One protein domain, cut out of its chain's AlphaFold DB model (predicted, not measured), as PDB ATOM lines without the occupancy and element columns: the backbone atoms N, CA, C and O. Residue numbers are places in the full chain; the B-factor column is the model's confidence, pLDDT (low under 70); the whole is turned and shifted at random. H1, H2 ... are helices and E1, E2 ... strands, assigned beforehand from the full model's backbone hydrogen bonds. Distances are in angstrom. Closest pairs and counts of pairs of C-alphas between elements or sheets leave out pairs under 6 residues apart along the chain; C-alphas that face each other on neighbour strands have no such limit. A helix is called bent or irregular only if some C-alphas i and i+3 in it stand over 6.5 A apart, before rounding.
ATOM      1  N   GLU A   6      98.133 -32.681 242.871       94.94
ATOM      2  CA  GLU A   6      97.095 -31.927 242.155       94.94
ATOM      3  C   GLU A   6      97.594 -30.520 241.806       94.94
ATOM      4  O   GLU A   6      97.533 -30.076 240.661       94.94
ATOM      5  N   LYS A   7      98.218 -29.850 242.781       94.38
ATOM      6  CA  LYS A   7      98.783 -28.507 242.605       94.38
ATOM      7  C   LYS A   7     100.024 -28.497 241.706       94.38
ATOM      8  O   LYS A   7     100.353 -27.461 241.128       94.38
ATOM      9  N   ILE A   8     100.752 -29.612 241.615       92.88
ATOM     10  CA  ILE A   8     101.859 -29.775 240.660       92.88
ATOM     11  C   ILE A   8     101.290 -29.945 239.247       92.88
ATOM     12  O   ILE A   8     101.766 -29.279 238.326       92.88
ATOM     13  N   ALA A   9     100.253 -30.771 239.091       94.00
ATOM     14  CA  ALA A   9      99.590 -31.041 237.819       94.00
ATOM     15  C   ALA A   9      98.942 -29.793 237.205       94.00
ATOM     16  O   ALA A   9      98.998 -29.605 235.996       94.00
ATOM     17  N   GLU A  10      98.407 -28.893 238.034       95.56
ATOM     18  CA  GLU A  10      97.873 -27.600 237.587       95.56
ATOM     19  C   GLU A  10      98.942 -26.647 237.022       95.56
ATOM     20  O   GLU A  10      98.617 -25.725 236.275       95.56
ATOM     21  N   ARG A  11     100.213 -26.808 237.415       92.25
ATOM     22  CA  ARG A  11     101.272 -25.811 237.172       92.25
ATOM     23  C   ARG A  11     102.325 -26.238 236.162       92.25
ATOM     24  O   ARG A  11     103.029 -25.373 235.643       92.25
ATOM     25  N   LEU A  12     102.501 -27.538 235.932       92.94
ATOM     26  CA  LEU A  12     103.587 -28.070 235.112       92.94
ATOM     27  C   LEU A  12     103.052 -28.904 233.951       92.94
ATOM     28  O   LEU A  12     102.237 -29.793 234.149       92.94
ATOM     29  N   ASN A  13     103.614 -28.690 232.758       91.94
ATOM     30  CA  ASN A  13     103.342 -29.541 231.593       91.94
ATOM     31  C   ASN A  13     103.914 -30.960 231.768       91.94
ATOM     32  O   ASN A  13     103.325 -31.933 231.316       91.94
ATOM     33  N   ASP A  14     105.069 -31.076 232.431       92.62
ATOM     34  CA  ASP A  14     105.695 -32.354 232.789       92.62
ATOM     35  C   ASP A  14     105.471 -32.621 234.282       92.62
ATOM     36  O   ASP A  14     106.298 -32.284 235.140       92.62
ATOM     37  N   VAL A  15     104.288 -33.161 234.582       96.12
ATOM     38  CA  VAL A  15     103.818 -33.425 235.948       96.12
ATOM     39  C   VAL A  15     104.704 -34.455 236.645       96.12
ATOM     40  O   VAL A  15     105.110 -34.243 237.787       96.12
ATOM     41  N   GLN A  16     105.054 -35.536 235.943       95.38
ATOM     42  CA  GLN A  16     105.854 -36.634 236.491       95.38
ATOM     43  C   GLN A  16     107.237 -36.152 236.924       95.38
ATOM     44  O   GLN A  16     107.669 -36.439 238.039       95.38
ATOM     45  N   ARG A  17     107.896 -35.312 236.114       95.06
ATOM     46  CA  ARG A  17     109.158 -34.676 236.518       95.06
ATOM     47  C   ARG A  17     109.003 -33.849 237.794       95.06
ATOM     48  O   ARG A  17     109.902 -33.861 238.629       95.06
ATOM     49  N   GLY A  18     107.897 -33.119 237.941       95.62
ATOM     50  CA  GLY A  18     107.615 -32.334 239.144       95.62
ATOM     51  C   GLY A  18     107.437 -33.196 240.394       95.62
ATOM     52  O   GLY A  18     108.002 -32.880 241.442       95.62
ATOM     53  N   ILE A  19     106.697 -34.299 240.270       96.25
ATOM     54  CA  ILE A  19     106.466 -35.268 241.348       96.25
ATOM     55  C   ILE A  19     107.786 -35.928 241.766       96.25
ATOM     56  O   ILE A  19     108.145 -35.874 242.943       96.25
ATOM     57  N   PHE A  20     108.566 -36.438 240.809       96.69
ATOM     58  CA  PHE A  20     109.862 -37.066 241.089       96.69
ATOM     59  C   PHE A  20     110.863 -36.088 241.699       96.69
ATOM     60  O   PHE A  20     111.585 -36.442 242.628       96.69
ATOM     61  N   PHE A  21     110.888 -34.837 241.231       96.81
ATOM     62  CA  PHE A  21     111.746 -33.822 241.832       96.81
ATOM     63  C   PHE A  21     111.359 -33.535 243.288       96.81
ATOM     64  O   PHE A  21     112.238 -33.412 244.138       96.81
ATOM     65  N   ARG A  22     110.058 -33.459 243.601       95.88
ATOM     66  CA  ARG A  22     109.578 -33.295 244.981       95.88
ATOM     67  C   ARG A  22     110.002 -34.472 245.859       95.88
ATOM     68  O   ARG A  22     110.489 -34.245 246.964       95.88
ATOM     69  N   GLU A  23     109.811 -35.703 245.391       96.06
ATOM     70  CA  GLU A  23     110.189 -36.918 246.127       96.06
ATOM     71  C   GLU A  23     111.691 -36.950 246.407       96.06
ATOM     72  O   GLU A  23     112.094 -37.063 247.566       96.06
ATOM     73  N   TYR A  24     112.505 -36.713 245.377       96.75
ATOM     74  CA  TYR A  24     113.951 -36.538 245.499       96.75
ATOM     75  C   TYR A  24     114.313 -35.477 246.548       96.75
ATOM     76  O   TYR A  24     115.088 -35.735 247.468       96.75
ATOM     77  N   LEU A  25     113.719 -34.285 246.447       96.44
ATOM     78  CA  LEU A  25     114.029 -33.168 247.333       96.44
ATOM     79  C   LEU A  25     113.645 -33.457 248.788       96.44
ATOM     80  O   LEU A  25     114.361 -33.035 249.692       96.44
ATOM     81  N   SER A  26     112.554 -34.194 249.018       95.25
ATOM     82  CA  SER A  26     112.068 -34.555 250.358       95.25
ATOM     83  C   SER A  26     113.000 -35.491 251.129       95.25
ATOM     84  O   SER A  26     112.956 -35.527 252.354       95.25
ATOM     85  N   GLN A  27     113.869 -36.211 250.421       94.19
ATOM     86  CA  GLN A  27     114.852 -37.124 251.006       94.19
ATOM     87  C   GLN A  27     116.274 -36.533 250.981       94.19
ATOM     88  O   GLN A  27     117.223 -37.147 251.470       94.19
ATOM     89  N   HIS A  28     116.450 -35.333 250.416       95.94
ATOM     90  CA  HIS A  28     117.769 -34.773 250.155       95.94
ATOM     91  C   HIS A  28     118.382 -34.078 251.380       95.94
ATOM     92  O   HIS A  28     118.030 -32.940 251.703       95.94
ATOM     93  N   GLN A  29     119.416 -34.684 251.971       92.56
ATOM     94  CA  GLN A  29     120.071 -34.230 253.214       92.56
ATOM     95  C   GLN A  29     120.476 -32.740 253.243       92.56
ATOM     96  O   GLN A  29     120.496 -32.099 254.299       92.56
ATOM     97  N   LYS A  30     120.846 -32.175 252.086       92.81
ATOM     98  CA  LYS A  30     121.365 -30.799 251.969       92.81
ATOM     99  C   LYS A  30     120.361 -29.777 251.432       92.81
ATOM    100  O   LYS A  30     120.593 -28.571 251.550       92.81
ATOM    101  N   TYR A  31     119.304 -30.238 250.767       95.25
ATOM    102  CA  TYR A  31     118.433 -29.364 249.973       95.25
ATOM    103  C   TYR A  31     116.954 -29.507 250.304       95.25
ATOM    104  O   TYR A  31     116.171 -28.711 249.793       95.25
ATOM    105  N   ASN A  32     116.572 -30.432 251.184       95.25
ATOM    106  CA  ASN A  32     115.215 -30.503 251.692       95.25
ATOM    107  C   ASN A  32     114.866 -29.246 252.507       95.25
ATOM    108  O   ASN A  32     115.054 -29.211 253.716       95.25
ATOM    109  N   ILE A  33     114.328 -28.218 251.846       92.94
ATOM    110  CA  ILE A  33     113.941 -26.938 252.462       92.94
ATOM    111  C   ILE A  33     112.761 -27.047 253.444       92.94
ATOM    112  O   ILE A  33     112.357 -26.040 254.010       92.94
ATOM    113  N   THR A  34     112.173 -28.236 253.621       92.75
ATOM    114  CA  THR A  34     111.091 -28.456 254.595       92.75
ATOM    115  C   THR A  34     111.578 -28.949 255.952       92.75
ATOM    116  O   THR A  34     110.761 -29.057 256.859       92.75
ATOM    117  N   GLU A  35     112.876 -29.225 256.102       93.12
ATOM    118  CA  GLU A  35     113.477 -29.524 257.403       93.12
ATOM    119  C   GLU A  35     113.548 -28.275 258.289       93.12
ATOM    120  O   GLU A  35     113.870 -27.186 257.810       93.12
ATOM    121  N   ASP A  36     113.352 -28.458 259.597       91.38
ATOM    122  CA  ASP A  36     113.316 -27.374 260.590       91.38
ATOM    123  C   ASP A  36     114.574 -26.498 260.578       91.38
ATOM    124  O   ASP A  36     114.492 -25.290 260.765       91.38
ATOM    125  N   LYS A  37     115.744 -27.067 260.255       91.19
ATOM    126  CA  LYS A  37     117.016 -26.320 260.144       91.19
ATOM    127  C   LYS A  37     117.012 -25.226 259.063       91.19
ATOM    128  O   LYS A  37     117.982 -24.479 258.946       91.19
ATOM    129  N   TYR A  38     115.976 -25.178 258.229       91.25
ATOM    130  CA  TYR A  38     115.783 -24.189 257.174       91.25
ATOM    131  C   TYR A  38     114.542 -23.311 257.384       91.25
ATOM    132  O   TYR A  38     114.189 -22.568 256.470       91.25
ATOM    133  N   SER A  39     113.903 -23.360 258.559       90.56
ATOM    134  CA  SER A  39     112.706 -22.566 258.873       90.56
ATOM    135  C   SER A  39     112.910 -21.061 258.709       90.56
ATOM    136  O   SER A  39     111.975 -20.354 258.344       90.56
ATOM    137  N   ASP A  40     114.135 -20.594 258.948       94.19
ATOM    138  CA  ASP A  40     114.476 -19.170 258.989       94.19
ATOM    139  C   ASP A  40     114.979 -18.643 257.638       94.19
ATOM    140  O   ASP A  40     115.337 -17.472 257.518       94.19
ATOM    141  N   LEU A  41     115.033 -19.500 256.612       92.81
ATOM    142  CA  LEU A  41     115.455 -19.078 255.284       92.81
ATOM    143  C   LEU A  41     114.413 -18.172 254.644       92.81
ATOM    144  O   LEU A  41     113.220 -18.476 254.595       92.81
ATOM    145  N   SER A  42     114.896 -17.110 254.017       93.75
ATOM    146  CA  SER A  42     114.089 -16.324 253.098       93.75
ATOM    147  C   SER A  42     113.637 -17.157 251.889       93.75
ATOM    148  O   SER A  42     114.222 -18.190 251.532       93.75
ATOM    149  N   ASN A  43     112.609 -16.670 251.190       91.19
ATOM    150  CA  ASN A  43     112.148 -17.285 249.942       91.19
ATOM    151  C   ASN A  43     113.266 -17.363 248.888       91.19
ATOM    152  O   ASN A  43     113.366 -18.354 248.168       91.19
ATOM    153  N   GLU A  44     114.125 -16.343 248.820       91.88
ATOM    154  CA  GLU A  44     115.261 -16.305 247.899       91.88
ATOM    155  C   GLU A  44     116.298 -17.387 248.234       91.88
ATOM    156  O   GLU A  44     116.752 -18.114 247.350       91.88
ATOM    157  N   GLU A  45     116.622 -17.580 249.512       93.00
ATOM    158  CA  GLU A  45     117.538 -18.643 249.939       93.00
ATOM    159  C   GLU A  45     116.965 -20.041 249.689       93.00
ATOM    160  O   GLU A  45     117.695 -20.950 249.270       93.00
ATOM    161  N   CYS A  46     115.655 -20.211 249.886       93.38
ATOM    162  CA  CYS A  46     114.943 -21.426 249.507       93.38
ATOM    163  C   CYS A  46     115.051 -21.685 247.999       93.38
ATOM    164  O   CYS A  46     115.356 -22.809 247.583       93.38
ATOM    165  N   TRP A  47     114.869 -20.658 247.166       92.88
ATOM    166  CA  TRP A  47     115.038 -20.756 245.713       92.88
ATOM    167  C   TRP A  47     116.465 -21.108 245.316       92.88
ATOM    168  O   TRP A  47     116.664 -22.041 244.549       92.88
ATOM    169  N   ILE A  48     117.472 -20.462 245.900       94.81
ATOM    170  CA  ILE A  48     118.881 -20.788 245.647       94.81
ATOM    171  C   ILE A  48     119.179 -22.248 246.007       94.81
ATOM    172  O   ILE A  48     119.917 -22.939 245.303       94.81
ATOM    173  N   LYS A  49     118.659 -22.751 247.133       94.75
ATOM    174  CA  LYS A  49     118.854 -24.156 247.524       94.75
ATOM    175  C   LYS A  49     118.186 -25.112 246.545       94.75
ATOM    176  O   LYS A  49     118.834 -26.059 246.100       94.75
ATOM    177  N   THR A  50     116.928 -24.855 246.210       94.81
ATOM    178  CA  THR A  50     116.150 -25.721 245.320       94.81
ATOM    179  C   THR A  50     116.630 -25.666 243.873       94.81
ATOM    180  O   THR A  50     116.583 -26.693 243.205       94.81
ATOM    181  N   SER A  51     117.205 -24.551 243.408       96.12
ATOM    182  CA  SER A  51     117.812 -24.453 242.073       96.12
ATOM    183  C   SER A  51     119.039 -25.364 241.931       96.12
ATOM    184  O   SER A  51     119.135 -26.148 240.990       96.12
ATOM    185  N   LYS A  52     119.924 -25.387 242.941       97.38
ATOM    186  CA  LYS A  52     121.053 -26.337 243.008       97.38
ATOM    187  C   LYS A  52     120.586 -27.792 243.067       97.38
ATOM    188  O   LYS A  52     121.186 -28.643 242.422       97.38
ATOM    189  N   ALA A  53     119.522 -28.074 243.820       97.44
ATOM    190  CA  ALA A  53     118.925 -29.407 243.848       97.44
ATOM    191  C   ALA A  53     118.355 -29.799 242.479       97.44
ATOM    192  O   ALA A  53     118.482 -30.947 242.073       97.44
ATOM    193  N   GLY A  54     117.757 -28.843 241.762       97.12
ATOM    194  CA  GLY A  54     117.269 -29.022 240.397       97.12
ATOM    195  C   GLY A  54     118.392 -29.353 239.417       97.12
ATOM    196  O   GLY A  54     118.242 -30.283 238.630       97.12
ATOM    197  N   LEU A  55     119.536 -28.661 239.505       97.69
ATOM    198  CA  LEU A  55     120.729 -29.003 238.723       97.69
ATOM    199  C   LEU A  55     121.198 -30.427 239.002       97.69
ATOM    200  O   LEU A  55     121.450 -31.183 238.067       97.69
ATOM    201  N   GLU A  56     121.296 -30.799 240.275       98.12
ATOM    202  CA  GLU A  56     121.714 -32.140 240.671       98.12
ATOM    203  C   GLU A  56     120.751 -33.212 240.152       98.12
ATOM    204  O   GLU A  56     121.171 -34.162 239.500       98.12
ATOM    205  N   PHE A  57     119.450 -33.011 240.353       98.12
ATOM    206  CA  PHE A  57     118.400 -33.896 239.861       98.12
ATOM    207  C   PHE A  57     118.461 -34.072 238.339       98.12
ATOM    208  O   PHE A  57     118.416 -35.188 237.824       98.12
ATOM    209  N   GLN A  58     118.602 -32.969 237.606       97.69
ATOM    210  CA  GLN A  58     118.623 -32.981 236.150       97.69
ATOM    211  C   GLN A  58     119.884 -33.658 235.595       97.69
ATOM    212  O   GLN A  58     119.789 -34.424 234.639       97.69
ATOM    213  N   THR A  59     121.046 -33.396 236.196       97.94
ATOM    214  CA  THR A  59     122.339 -33.881 235.689       97.94
ATOM    215  C   THR A  59     122.680 -35.292 236.148       97.94
ATOM    216  O   THR A  59     123.213 -36.049 235.344       97.94
ATOM    217  N   ARG A  60     122.375 -35.660 237.400       97.25
ATOM    218  CA  ARG A  60     122.759 -36.955 237.985       97.25
ATOM    219  C   ARG A  60     121.657 -38.004 237.953       97.25
ATOM    220  O   ARG A  60     121.956 -39.167 237.745       97.25
ATOM    221  N   LEU A  61     120.402 -37.618 238.196       96.50
ATOM    222  CA  LEU A  61     119.300 -38.587 238.305       96.50
ATOM    223  C   LEU A  61     118.562 -38.767 236.982       96.50
ATOM    224  O   LEU A  61     118.154 -39.870 236.642       96.50
ATOM    225  N   ARG A  62     118.361 -37.674 236.241       96.19
ATOM    226  CA  ARG A  62     117.718 -37.726 234.922       96.19
ATOM    227  C   ARG A  62     118.706 -37.904 233.776       96.19
ATOM    228  O   ARG A  62     118.274 -38.225 232.673       96.19
ATOM    229  N   GLU A  63     119.985 -37.632 234.030       97.25
ATOM    230  CA  GLU A  63     121.052 -37.636 233.027       97.25
ATOM    231  C   GLU A  63     120.687 -36.819 231.776       97.25
ATOM    232  O   GLU A  63     120.879 -37.227 230.633       97.25
ATOM    233  N   GLN A  64     120.077 -35.654 231.999       96.94
ATOM    234  CA  GLN A  64     119.588 -34.778 230.944       96.94
ATOM    235  C   GLN A  64     120.389 -33.487 230.888       96.94
ATOM    236  O   GLN A  64     120.832 -32.954 231.907       96.94
ATOM    237  N   SER A  65     120.500 -32.933 229.681       97.31
ATOM    238  CA  SER A  65     121.296 -31.730 229.463       97.31
ATOM    239  C   SER A  65     120.726 -30.500 230.181       97.31
ATOM    240  O   SER A  65     119.511 -30.279 230.204       97.31
ATOM    241  N   VAL A  66     121.622 -29.669 230.712       97.31
ATOM    242  CA  VAL A  66     121.366 -28.304 231.188       97.31
ATOM    243  C   VAL A  66     122.249 -27.355 230.395       97.31
ATOM    244  O   VAL A  66     123.465 -27.534 230.342       97.31
ATOM    245  N   ILE A  67     121.642 -26.336 229.792       97.06
ATOM    246  CA  ILE A  67     122.351 -25.339 228.989       97.06
ATOM    247  C   ILE A  67     122.558 -24.073 229.820       97.06
ATOM    248  O   ILE A  67     121.596 -23.470 230.288       97.06
ATOM    249  N   PHE A  68     123.813 -23.654 229.954       96.00
ATOM    250  CA  PHE A  68     124.205 -22.351 230.475       96.00
ATOM    251  C   PHE A  68     124.616 -21.448 229.314       96.00
ATOM    252  O   PHE A  68     125.608 -21.712 228.634       96.00
ATOM    253  N   VAL A  69     123.870 -20.365 229.112       94.25
ATOM    254  CA  VAL A  69     124.254 -19.277 228.203       94.25
ATOM    255  C   VAL A  69     125.061 -18.263 229.007       94.25
ATOM    256  O   VAL A  69     124.562 -17.729 229.999       94.25
ATOM    257  N   VAL A  70     126.318 -18.037 228.622       90.69
ATOM    258  CA  VAL A  70     127.299 -17.297 229.435       90.69
ATOM    259  C   VAL A  70     127.696 -15.932 228.869       90.69
ATOM    260  O   VAL A  70     128.615 -15.316 229.398       90.69
ATOM    261  N   ASP A  71     126.976 -15.425 227.867       87.88
ATOM    262  CA  ASP A  71     127.289 -14.186 227.132       87.88
ATOM    263  C   ASP A  71     127.632 -12.995 228.038       87.88
ATOM    264  O   ASP A  71     128.677 -12.380 227.876       87.88
ATOM    265  N   ASN A  72     126.805 -12.732 229.053       82.44
ATOM    266  CA  ASN A  72     127.028 -11.655 230.027       82.44
ATOM    267  C   ASN A  72     127.572 -12.164 231.377       82.44
ATOM    268  O   ASN A  72     127.610 -11.419 232.355       82.44
ATOM    269  N   LEU A  73     127.916 -13.454 231.472       82.00
ATOM    270  CA  LEU A  73     128.425 -14.066 232.704       82.00
ATOM    271  C   LEU A  73     129.952 -14.069 232.758       82.00
ATOM    272  O   LEU A  73     130.491 -13.985 233.857       82.00
ATOM    273  N   VAL A  74     130.630 -14.139 231.606       82.44
ATOM    274  CA  VAL A  74     132.103 -14.168 231.512       82.44
ATOM    275  C   VAL A  74     132.729 -12.930 232.163       82.44
ATOM    276  O   VAL A  74     133.636 -13.061 232.985       82.44
ATOM    277  N   ASP A  75     132.175 -11.745 231.901       85.31
ATOM    278  CA  ASP A  75     132.658 -10.488 232.489       85.31
ATOM    279  C   ASP A  75     132.393 -10.399 234.002       85.31
ATOM    280  O   ASP A  75     133.080  -9.685 234.732       85.31
ATOM    281  N   ALA A  76     131.420 -11.166 234.500       90.19
ATOM    282  CA  ALA A  76     131.015 -11.188 235.900       90.19
ATOM    283  C   ALA A  76     131.656 -12.332 236.708       90.19
ATOM    284  O   ALA A  76     131.332 -12.496 237.887       90.19
ATOM    285  N   ILE A  77     132.563 -13.133 236.130       92.50
ATOM    286  CA  ILE A  77     133.126 -14.316 236.810       92.50
ATOM    287  C   ILE A  77     133.821 -13.954 238.122       92.50
ATOM    288  O   ILE A  77     133.687 -14.695 239.093       92.50
ATOM    289  N   SER A  78     134.496 -12.806 238.199       91.25
ATOM    290  CA  SER A  78     135.117 -12.350 239.450       91.25
ATOM    291  C   SER A  78     134.079 -12.093 240.551       91.25
ATOM    292  O   SER A  78     134.231 -12.568 241.678       91.25
ATOM    293  N   ASP A  79     132.974 -11.418 240.229       92.38
ATOM    294  CA  ASP A  79     131.877 -11.169 241.171       92.38
ATOM    295  C   ASP A  79     131.189 -12.474 241.592       92.38
ATOM    296  O   ASP A  79     130.882 -12.686 242.771       92.38
ATOM    297  N   ILE A  80     130.997 -13.387 240.638       93.50
ATOM    298  CA  ILE A  80     130.436 -14.721 240.862       93.50
ATOM    299  C   ILE A  80     131.344 -15.541 241.777       93.50
ATOM    300  O   ILE A  80     130.868 -16.097 242.767       93.50
ATOM    301  N   ALA A  81     132.643 -15.606 241.521       92.56
ATOM    302  CA  ALA A  81     133.574 -16.323 242.381       92.56
ATOM    303  C   ALA A  81     133.608 -15.707 243.790       92.56
ATOM    304  O   ALA A  81     133.442 -16.403 244.792       92.56
ATOM    305  N   ASN A  82     133.707 -14.386 243.897       92.12
ATOM    306  CA  ASN A  82     133.818 -13.716 245.190       92.12
ATOM    307  C   ASN A  82     132.497 -13.563 245.954       92.12
ATOM    308  O   ASN A  82     132.522 -13.094 247.093       92.12
ATOM    309  N   LYS A  83     131.357 -13.959 245.368       92.38
ATOM    310  CA  LYS A  83     130.013 -13.785 245.953       92.38
ATOM    311  C   LYS A  83     129.719 -12.297 246.230       92.38
ATOM    312  O   LYS A  83     129.217 -11.943 247.295       92.38
ATOM    313  N   LYS A  84     130.093 -11.415 245.294       90.56
ATOM    314  CA  LYS A  84     129.996  -9.954 245.440       90.56
ATOM    315  C   LYS A  84     128.983  -9.334 244.486       90.56
ATOM    316  O   LYS A  84     128.807  -9.779 243.355       90.56
ATOM    317  N   GLY A  85     128.352  -8.260 244.954       89.94
ATOM    318  CA  GLY A  85     127.439  -7.453 244.151       89.94
ATOM    319  C   GLY A  85     126.199  -8.210 243.675       89.94
ATOM    320  O   GLY A  85     125.904  -9.334 244.086       89.94
ATOM    321  N   LYS A  86     125.446  -7.564 242.783       88.38
ATOM    322  CA  LYS A  86     124.208  -8.118 242.223       88.38
ATOM    323  C   LYS A  86     124.471  -9.382 241.401       88.38
ATOM    324  O   LYS A  86     123.734 -10.355 241.527       88.38
ATOM    325  N   HIS A  87     125.532  -9.384 240.592       87.12
ATOM    326  CA  HIS A  87     125.877 -10.527 239.747       87.12
ATOM    327  C   HIS A  87     126.341 -11.728 240.571       87.12
ATOM    328  O   HIS A  87     125.901 -12.843 240.308       87.12
ATOM    329  N   GLY A  88     127.143 -11.519 241.620       87.31
ATOM    330  CA  GLY A  88     127.607 -12.605 242.477       87.31
ATOM    331  C   GLY A  88     126.517 -13.259 243.325       87.31
ATOM    332  O   GLY A  88     126.648 -14.437 243.664       87.31
ATOM    333  N   ASN A  89     125.431 -12.548 243.624       88.56
ATOM    334  CA  ASN A  89     124.315 -13.062 244.424       88.56
ATOM    335  C   ASN A  89     123.138 -13.585 243.586       88.56
ATOM    336  O   ASN A  89     122.201 -14.152 244.136       88.56
ATOM    337  N   ALA A  90     123.186 -13.454 242.257       90.94
ATOM    338  CA  ALA A  90     122.146 -13.993 241.387       90.94
ATOM    339  C   ALA A  90     122.030 -15.526 241.512       90.94
ATOM    340  O   ALA A  90     123.026 -16.229 241.706       90.94
ATOM    341  N   ILE A  91     120.826 -16.075 241.317       90.69
ATOM    342  CA  ILE A  91     120.583 -17.531 241.362       90.69
ATOM    343  C   ILE A  91     121.525 -18.277 240.402       90.69
ATOM    344  O   ILE A  91     122.193 -19.225 240.817       90.69
ATOM    345  N   THR A  92     121.680 -17.783 239.169       91.50
ATOM    346  CA  THR A  92     122.602 -18.352 238.172       91.50
ATOM    347  C   THR A  92     124.062 -18.344 238.640       91.50
ATOM    348  O   THR A  92     124.819 -19.251 238.316       91.50
ATOM    349  N   ALA A  93     124.473 -17.381 239.472       93.44
ATOM    350  CA  ALA A  93     125.806 -17.375 240.074       93.44
ATOM    351  C   ALA A  93     125.961 -18.482 241.129       93.44
ATOM    352  O   ALA A  93     127.000 -19.141 241.203       93.44
ATOM    353  N   HIS A  94     124.924 -18.737 241.937       94.75
ATOM    354  CA  HIS A  94     124.919 -19.863 242.877       94.75
ATOM    355  C   HIS A  94     124.955 -21.219 242.169       94.75
ATOM    356  O   HIS A  94     125.633 -22.135 242.651       94.75
ATOM    357  N   GLU A  95     124.247 -21.327 241.050       95.88
ATOM    358  CA  GLU A  95     124.238 -22.474 240.148       95.88
ATOM    359  C   GLU A  95     125.601 -22.689 239.490       95.88
ATOM    360  O   GLU A  95     126.167 -23.771 239.607       95.88
ATOM    361  N   LEU A  96     126.202 -21.649 238.909       95.75
ATOM    362  CA  LEU A  96     127.510 -21.748 238.266       95.75
ATOM    363  C   LEU A  96     128.611 -22.131 239.267       95.75
ATOM    364  O   LEU A  96     129.420 -23.013 238.990       95.75
ATOM    365  N   ARG A  97     128.587 -21.568 240.486       96.38
ATOM    366  CA  ARG A  97     129.460 -22.019 241.586       96.38
ATOM    367  C   ARG A  97     129.211 -23.480 241.966       96.38
ATOM    368  O   ARG A  97     130.130 -24.164 242.410       96.38
ATOM    369  N   TRP A  98     127.970 -23.962 241.874       97.25
ATOM    370  CA  TRP A  98     127.667 -25.374 242.104       97.25
ATOM    371  C   TRP A  98     128.268 -26.252 241.011       97.25
ATOM    372  O   TRP A  98     128.916 -27.236 241.361       97.25
ATOM    373  N   VAL A  99     128.156 -25.867 239.737       97.38
ATOM    374  CA  VAL A  99     128.805 -26.598 238.638       97.38
ATOM    375  C   VAL A  99     130.321 -26.594 238.823       97.38
ATOM    376  O   VAL A  99     130.922 -27.660 238.804       97.38
ATOM    377  N   TYR A 100     130.935 -25.446 239.134       96.56
ATOM    378  CA  TYR A 100     132.378 -25.359 239.387       96.56
ATOM    379  C   TYR A 100     132.838 -26.325 240.489       96.56
ATOM    380  O   TYR A 100     133.828 -27.035 240.325       96.56
ATOM    381  N   ARG A 101     132.116 -26.412 241.617       96.38
ATOM    382  CA  ARG A 101     132.454 -27.359 242.699       96.38
ATOM    383  C   ARG A 101     132.335 -28.826 242.282       96.38
ATOM    384  O   ARG A 101     133.040 -29.652 242.844       96.38
ATOM    385  N   ASN A 102     131.469 -29.134 241.321       96.88
ATOM    386  CA  ASN A 102     131.233 -30.488 240.825       96.88
ATOM    387  C   ASN A 102     131.847 -30.716 239.430       96.88
ATOM    388  O   ASN A 102     131.490 -31.670 238.756       96.88
ATOM    389  N   ARG A 103     132.780 -29.870 238.976       95.94
ATOM    390  CA  ARG A 103     133.338 -29.911 237.606       95.94
ATOM    391  C   ARG A 103     134.102 -31.196 237.252       95.94
ATOM    392  O   ARG A 103     134.393 -31.433 236.084       95.94
ATOM    393  N   HIS A 104     134.458 -31.991 238.258       96.00
ATOM    394  CA  HIS A 104     135.135 -33.281 238.104       96.00
ATOM    395  C   HIS A 104     134.177 -34.479 238.205       96.00
ATOM    396  O   HIS A 104     134.630 -35.613 238.150       96.00
ATOM    397  N   ASP A 105     132.876 -34.239 238.377       97.88
ATOM    398  CA  ASP A 105     131.841 -35.268 238.295       97.88
ATOM    399  C   ASP A 105     131.487 -35.513 236.821       97.88
ATOM    400  O   ASP A 105     131.138 -34.573 236.100       97.88
ATOM    401  N   ASP A 106     131.590 -36.766 236.375       97.88
ATOM    402  CA  ASP A 106     131.401 -37.135 234.970       97.88
ATOM    403  C   ASP A 106     129.977 -36.864 234.476       97.88
ATOM    404  O   ASP A 106     129.807 -36.352 233.368       97.88
ATOM    405  N   LEU A 107     128.955 -37.113 235.301       98.19
ATOM    406  CA  LEU A 107     127.558 -36.861 234.936       98.19
ATOM    407  C   LEU A 107     127.298 -35.359 234.827       98.19
ATOM    408  O   LEU A 107     126.639 -34.902 233.891       98.19
ATOM    409  N   VAL A 108     127.867 -34.558 235.733       97.94
ATOM    410  CA  VAL A 108     127.784 -33.091 235.643       97.94
ATOM    411  C   VAL A 108     128.517 -32.582 234.402       97.94
ATOM    412  O   VAL A 108     127.966 -31.766 233.661       97.94
ATOM    413  N   LYS A 109     129.732 -33.068 234.129       97.06
ATOM    414  CA  LYS A 109     130.525 -32.660 232.961       97.06
ATOM    415  C   LYS A 109     129.854 -33.054 231.642       97.06
ATOM    416  O   LYS A 109     129.846 -32.270 230.692       97.06
ATOM    417  N   GLN A 110     129.257 -34.243 231.585       97.88
ATOM    418  CA  GLN A 110     128.531 -34.737 230.420       97.88
ATOM    419  C   GLN A 110     127.240 -33.951 230.176       97.88
ATOM    420  O   GLN A 110     126.948 -33.630 229.023       97.88
ATOM    421  N   ASN A 111     126.487 -33.621 231.226       98.44
ATOM    422  CA  ASN A 111     125.137 -33.076 231.091       98.44
ATOM    423  C   ASN A 111     125.066 -31.546 231.182       98.44
ATOM    424  O   ASN A 111     124.114 -30.954 230.684       98.44
ATOM    425  N   VAL A 112     126.066 -30.855 231.724       98.38
ATOM    426  CA  VAL A 112     126.120 -29.386 231.653       98.38
ATOM    427  C   VAL A 112     126.812 -28.944 230.365       98.38
ATOM    428  O   VAL A 112     127.936 -29.359 230.081       98.38
ATOM    429  N   LYS A 113     126.155 -28.076 229.594       98.19
ATOM    430  CA  LYS A 113     126.669 -27.504 228.342       98.19
ATOM    431  C   LYS A 113     126.751 -25.988 228.452       98.19
ATOM    432  O   LYS A 113     125.782 -25.351 228.859       98.19
ATOM    433  N   PHE A 114     127.881 -25.417 228.053       97.81
ATOM    434  CA  PHE A 114     128.097 -23.973 228.050       97.81
ATOM    435  C   PHE A 114     128.047 -23.425 226.630       97.81
ATOM    436  O   PHE A 114     128.597 -24.030 225.711       97.81
ATOM    437  N   PHE A 115     127.399 -22.275 226.464       97.12
ATOM    438  CA  PHE A 115     127.328 -21.555 225.200       97.12
ATOM    439  C   PHE A 115     127.694 -20.087 225.400       97.12
ATOM    440  O   PHE A 115     127.124 -19.425 226.266       97.12
ATOM    441  N   LEU A 116     128.619 -19.593 224.580       95.19
ATOM    442  CA  LEU A 116     129.059 -18.204 224.522       95.19
ATOM    443  C   LEU A 116     128.865 -17.678 223.099       95.19
ATOM    444  O   LEU A 116     129.384 -18.249 222.140       95.19
ATOM    445  N   ASN A 117     128.111 -16.594 222.959       94.50
ATOM    446  CA  ASN A 117     127.735 -15.971 221.693       94.50
ATOM    447  C   ASN A 117     127.158 -16.998 220.702       94.50
ATOM    448  O   ASN A 117     127.552 -17.066 219.536       94.50
ATOM    449  N   GLY A 118     126.271 -17.862 221.207       94.25
ATOM    450  CA  GLY A 118     125.631 -18.937 220.442       94.25
ATOM    451  C   GLY A 118     126.541 -20.120 220.079       94.25
ATOM    452  O   GLY A 118     126.081 -21.045 219.412       94.25
ATOM    453  N   LYS A 119     127.807 -20.135 220.510       96.50
ATOM    454  CA  LYS A 119     128.759 -21.223 220.244       96.50
ATOM    455  C   LYS A 119     129.012 -22.044 221.498       96.50
ATOM    456  O   LYS A 119     129.183 -21.482 222.572       96.50
ATOM    457  N   ALA A 120     129.066 -23.365 221.354       97.25
ATOM    458  CA  ALA A 120     129.431 -24.242 222.460       97.25
ATOM    459  C   ALA A 120     130.884 -23.981 222.891       97.25
ATOM    460  O   ALA A 120     131.771 -23.893 222.041       97.25
ATOM    461  N   ILE A 121     131.111 -23.887 224.199       97.00
ATOM    462  CA  ILE A 121     132.443 -23.806 224.810       97.00
ATOM    463  C   ILE A 121     132.614 -24.942 225.819       97.00
ATOM    464  O   ILE A 121     131.635 -25.511 226.314       97.00
ATOM    465  N   SER A 122     133.859 -25.301 226.112       96.88
ATOM    466  CA  SER A 122     134.153 -26.385 227.043       96.88
ATOM    467  C   SER A 122     134.009 -25.942 228.506       96.88
ATOM    468  O   SER A 122     133.994 -24.755 228.834       96.88
ATOM    469  N   HIS A 123     133.929 -26.919 229.417       96.81
ATOM    470  CA  HIS A 123     134.047 -26.654 230.860       96.81
ATOM    471  C   HIS A 123     135.410 -26.044 231.213       96.81
ATOM    472  O   HIS A 123     135.500 -25.252 232.145       96.81
ATOM    473  N   GLU A 124     136.464 -26.401 230.481       95.69
ATOM    474  CA  GLU A 124     137.808 -25.862 230.690       95.69
ATOM    475  C   GLU A 124     137.882 -24.380 230.306       95.69
ATOM    476  O   GLU A 124     138.391 -23.580 231.087       95.69
ATOM    477  N   ASP A 125     137.274 -23.986 229.184       94.75
ATOM    478  CA  ASP A 125     137.242 -22.587 228.734       94.75
ATOM    479  C   ASP A 125     136.583 -21.667 229.771       94.75
ATOM    480  O   ASP A 125     137.078 -20.578 230.050       94.75
ATOM    481  N   ILE A 126     135.473 -22.099 230.382       94.50
ATOM    482  CA  ILE A 126     134.751 -21.282 231.370       94.50
ATOM    483  C   ILE A 126     135.406 -21.312 232.757       94.50
ATOM    484  O   ILE A 126     135.371 -20.311 233.477       94.50
ATOM    485  N   PHE A 127     135.989 -22.444 233.163       95.12
ATOM    486  CA  PHE A 127     136.542 -22.615 234.510       95.12
ATOM    487  C   PHE A 127     138.034 -22.287 234.623       95.12
ATOM    488  O   PHE A 127     138.531 -22.203 235.742       95.12
ATOM    489  N   SER A 128     138.723 -22.034 233.507       93.44
ATOM    490  CA  SER A 128     140.080 -21.465 233.479       93.44
ATOM    491  C   SER A 128     140.110 -19.936 233.603       93.44
ATOM    492  O   SER A 128     141.179 -19.351 233.755       93.44
ATOM    493  N   LEU A 129     138.951 -19.266 233.570       92.44
ATOM    494  CA  LEU A 129     138.874 -17.814 233.725       92.44
ATOM    495  C   LEU A 129     139.388 -17.372 235.103       92.44
ATOM    496  O   LEU A 129     138.921 -17.860 236.134       92.44
ATOM    497  N   VAL A 130     140.284 -16.378 235.108       88.06
ATOM    498  CA  VAL A 130     141.066 -15.908 236.274       88.06
ATOM    499  C   VAL A 130     140.215 -15.623 237.516       88.06
ATOM    500  O   VAL A 130     140.659 -15.827 238.644       88.06
ATOM    501  N   GLY A 131     138.961 -15.192 237.357       87.62
ATOM    502  CA  GLY A 131     138.085 -14.940 238.504       87.62
ATOM    503  C   GLY A 131     137.858 -16.176 239.391       87.62
ATOM    504  O   GLY A 131     137.698 -16.024 240.601       87.62
ATOM    505  N   TRP A 132     137.919 -17.397 238.846       93.75
ATOM    506  CA  TRP A 132     137.755 -18.633 239.621       93.75
ATOM    507  C   TRP A 132     138.902 -18.925 240.588       93.75
ATOM    508  O   TRP A 132     138.672 -19.597 241.593       93.75
ATOM    509  N   GLU A 133     140.098 -18.379 240.360       90.06
ATOM    510  CA  GLU A 133     141.243 -18.516 241.274       90.06
ATOM    511  C   GLU A 133     140.941 -17.936 242.664       90.06
ATOM    512  O   GLU A 133     141.496 -18.360 243.677       90.06
ATOM    513  N   GLN A 134     140.010 -16.981 242.727       87.75
ATOM    514  CA  GLN A 134     139.590 -16.313 243.955       87.75
ATOM    515  C   GLN A 134     138.445 -17.056 244.662       87.75
ATOM    516  O   GLN A 134     138.060 -16.695 245.779       87.75
ATOM    517  N   TYR A 135     137.884 -18.100 244.042       91.06
ATOM    518  CA  TYR A 135     136.742 -18.816 244.590       91.06
ATOM    519  C   TYR A 135     137.136 -19.668 245.802       91.06
ATOM    520  O   TYR A 135     137.826 -20.679 245.686       91.06
TER     521      TYR A 135
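AT A GLANCE: This is residues 6 to 135 of the 137 residues of the protein "Type III secretion protein GogB" of Salmonella enterica subsp. arizonae (UniProt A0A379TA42). The long helix H3 stands in the middle, with H2 crossing it on one side and the body of the domain on the other; H1 and H2 make one end of the longest axis. In that body H6 packs on H3, the irregular helix H4 packs on H6 with the short helices H5 and H9 each packed on H4, and a small sheet of E1, E2 and E3 is grazed by H3, H7 and H8. The printed part has 130 residues with nine named helices and three named strands, in the order H1 H2 H3 E1 H4 H5 H6 H7 E2 E3 H8 H9; the sheet E1 E2 E3 is mixed and the class is mostly helix. It is compact, with a radius of gyration of the C-alphas of 15.6 A and spans of 45 by 31 by 26 A.

IN THESE COORDINATES: Find C-alpha 6 at (97.095, -31.927, 242.155), where H1, residues 6 to 9, begins. H2 follows as residues 15 to 26, 16.6 A long. From C-alpha 43 at (112.148, -17.285, 249.942), H3 runs 25.3 A to residue 61. Next come E1, residues 66 to 69, H4, residues 74 to 82, 13.8 A long, and H5, residues 85 to 89. H4 is irregular, with C-alphas 75 and 78 7.6 A apart. H6, residues 91 to 101, measures 15.5 A, and H7 is residues 106 to 111. E2, residues 112 to 116, measures 13.6 A; E3 is residues 119 to 121, H8 residues 123 to 127. H9, residues 130 to 134, ends at C-alpha 134, (139.590, -16.313, 243.955).

HOW THE PARTS SIT: Start at H3, a hub with H4: each touches three helices. H3 touches H6 at Ile 48 and Ile 91, the closest C-alphas, 5.6 A apart, at a steep tilt of 44 degrees, the same way. Residues 53 to 57 of H3 touch H2, closest C-alphas Phe 57 and Phe 21 at 6.9 A; at 72 degrees the two are only just about perpendicular. H1 touches H2, with C-alphas Ala 9 and Val 15 closest at 5.2 A. H3 also touches H7, closest C-alphas Thr 59 and Asn 111 at 5.4 A. H4 touches H6, closest C-alphas Ile 80 and Ala 93 at 5.4 A, H5, closest C-alphas Ile 80 and Gly 88 at 3.9 A, and H9, closest C-alphas Ser 78 and Gly 131 at 4.1 A. H3, H7 and H8 only graze the sheet, H7 only just on it with 5 pairs of C-alphas within 10 A. E1, H4 to H7 and E2 form a strand-helix-strand unit, two parallel neighbour strands with helices between; N 68 and O 113 are 2.8 A apart, within hydrogen-bond range. E2 and E3 are an antiparallel hairpin, with N 116 and O 119 at 2.8 A, also within range. Every O i to N i+4 pair is within range in H2, H3, H5, H6, H7 and H8; H4 has 3 of 5, H9 0 of 1 but 2 of 2 O i to N i+3 pairs, and H1 is too short for an O i to N i+4 pair.

THE WHOLE: Glu 6 and Val 130 have the C-alphas farthest apart, 47.2 A. The printed part has no cut. The link H2 to H3, residues 27 to 42, is long; the other links are tight. Mean pLDDT of the printed part is 94.1, and no printed residue is under 70.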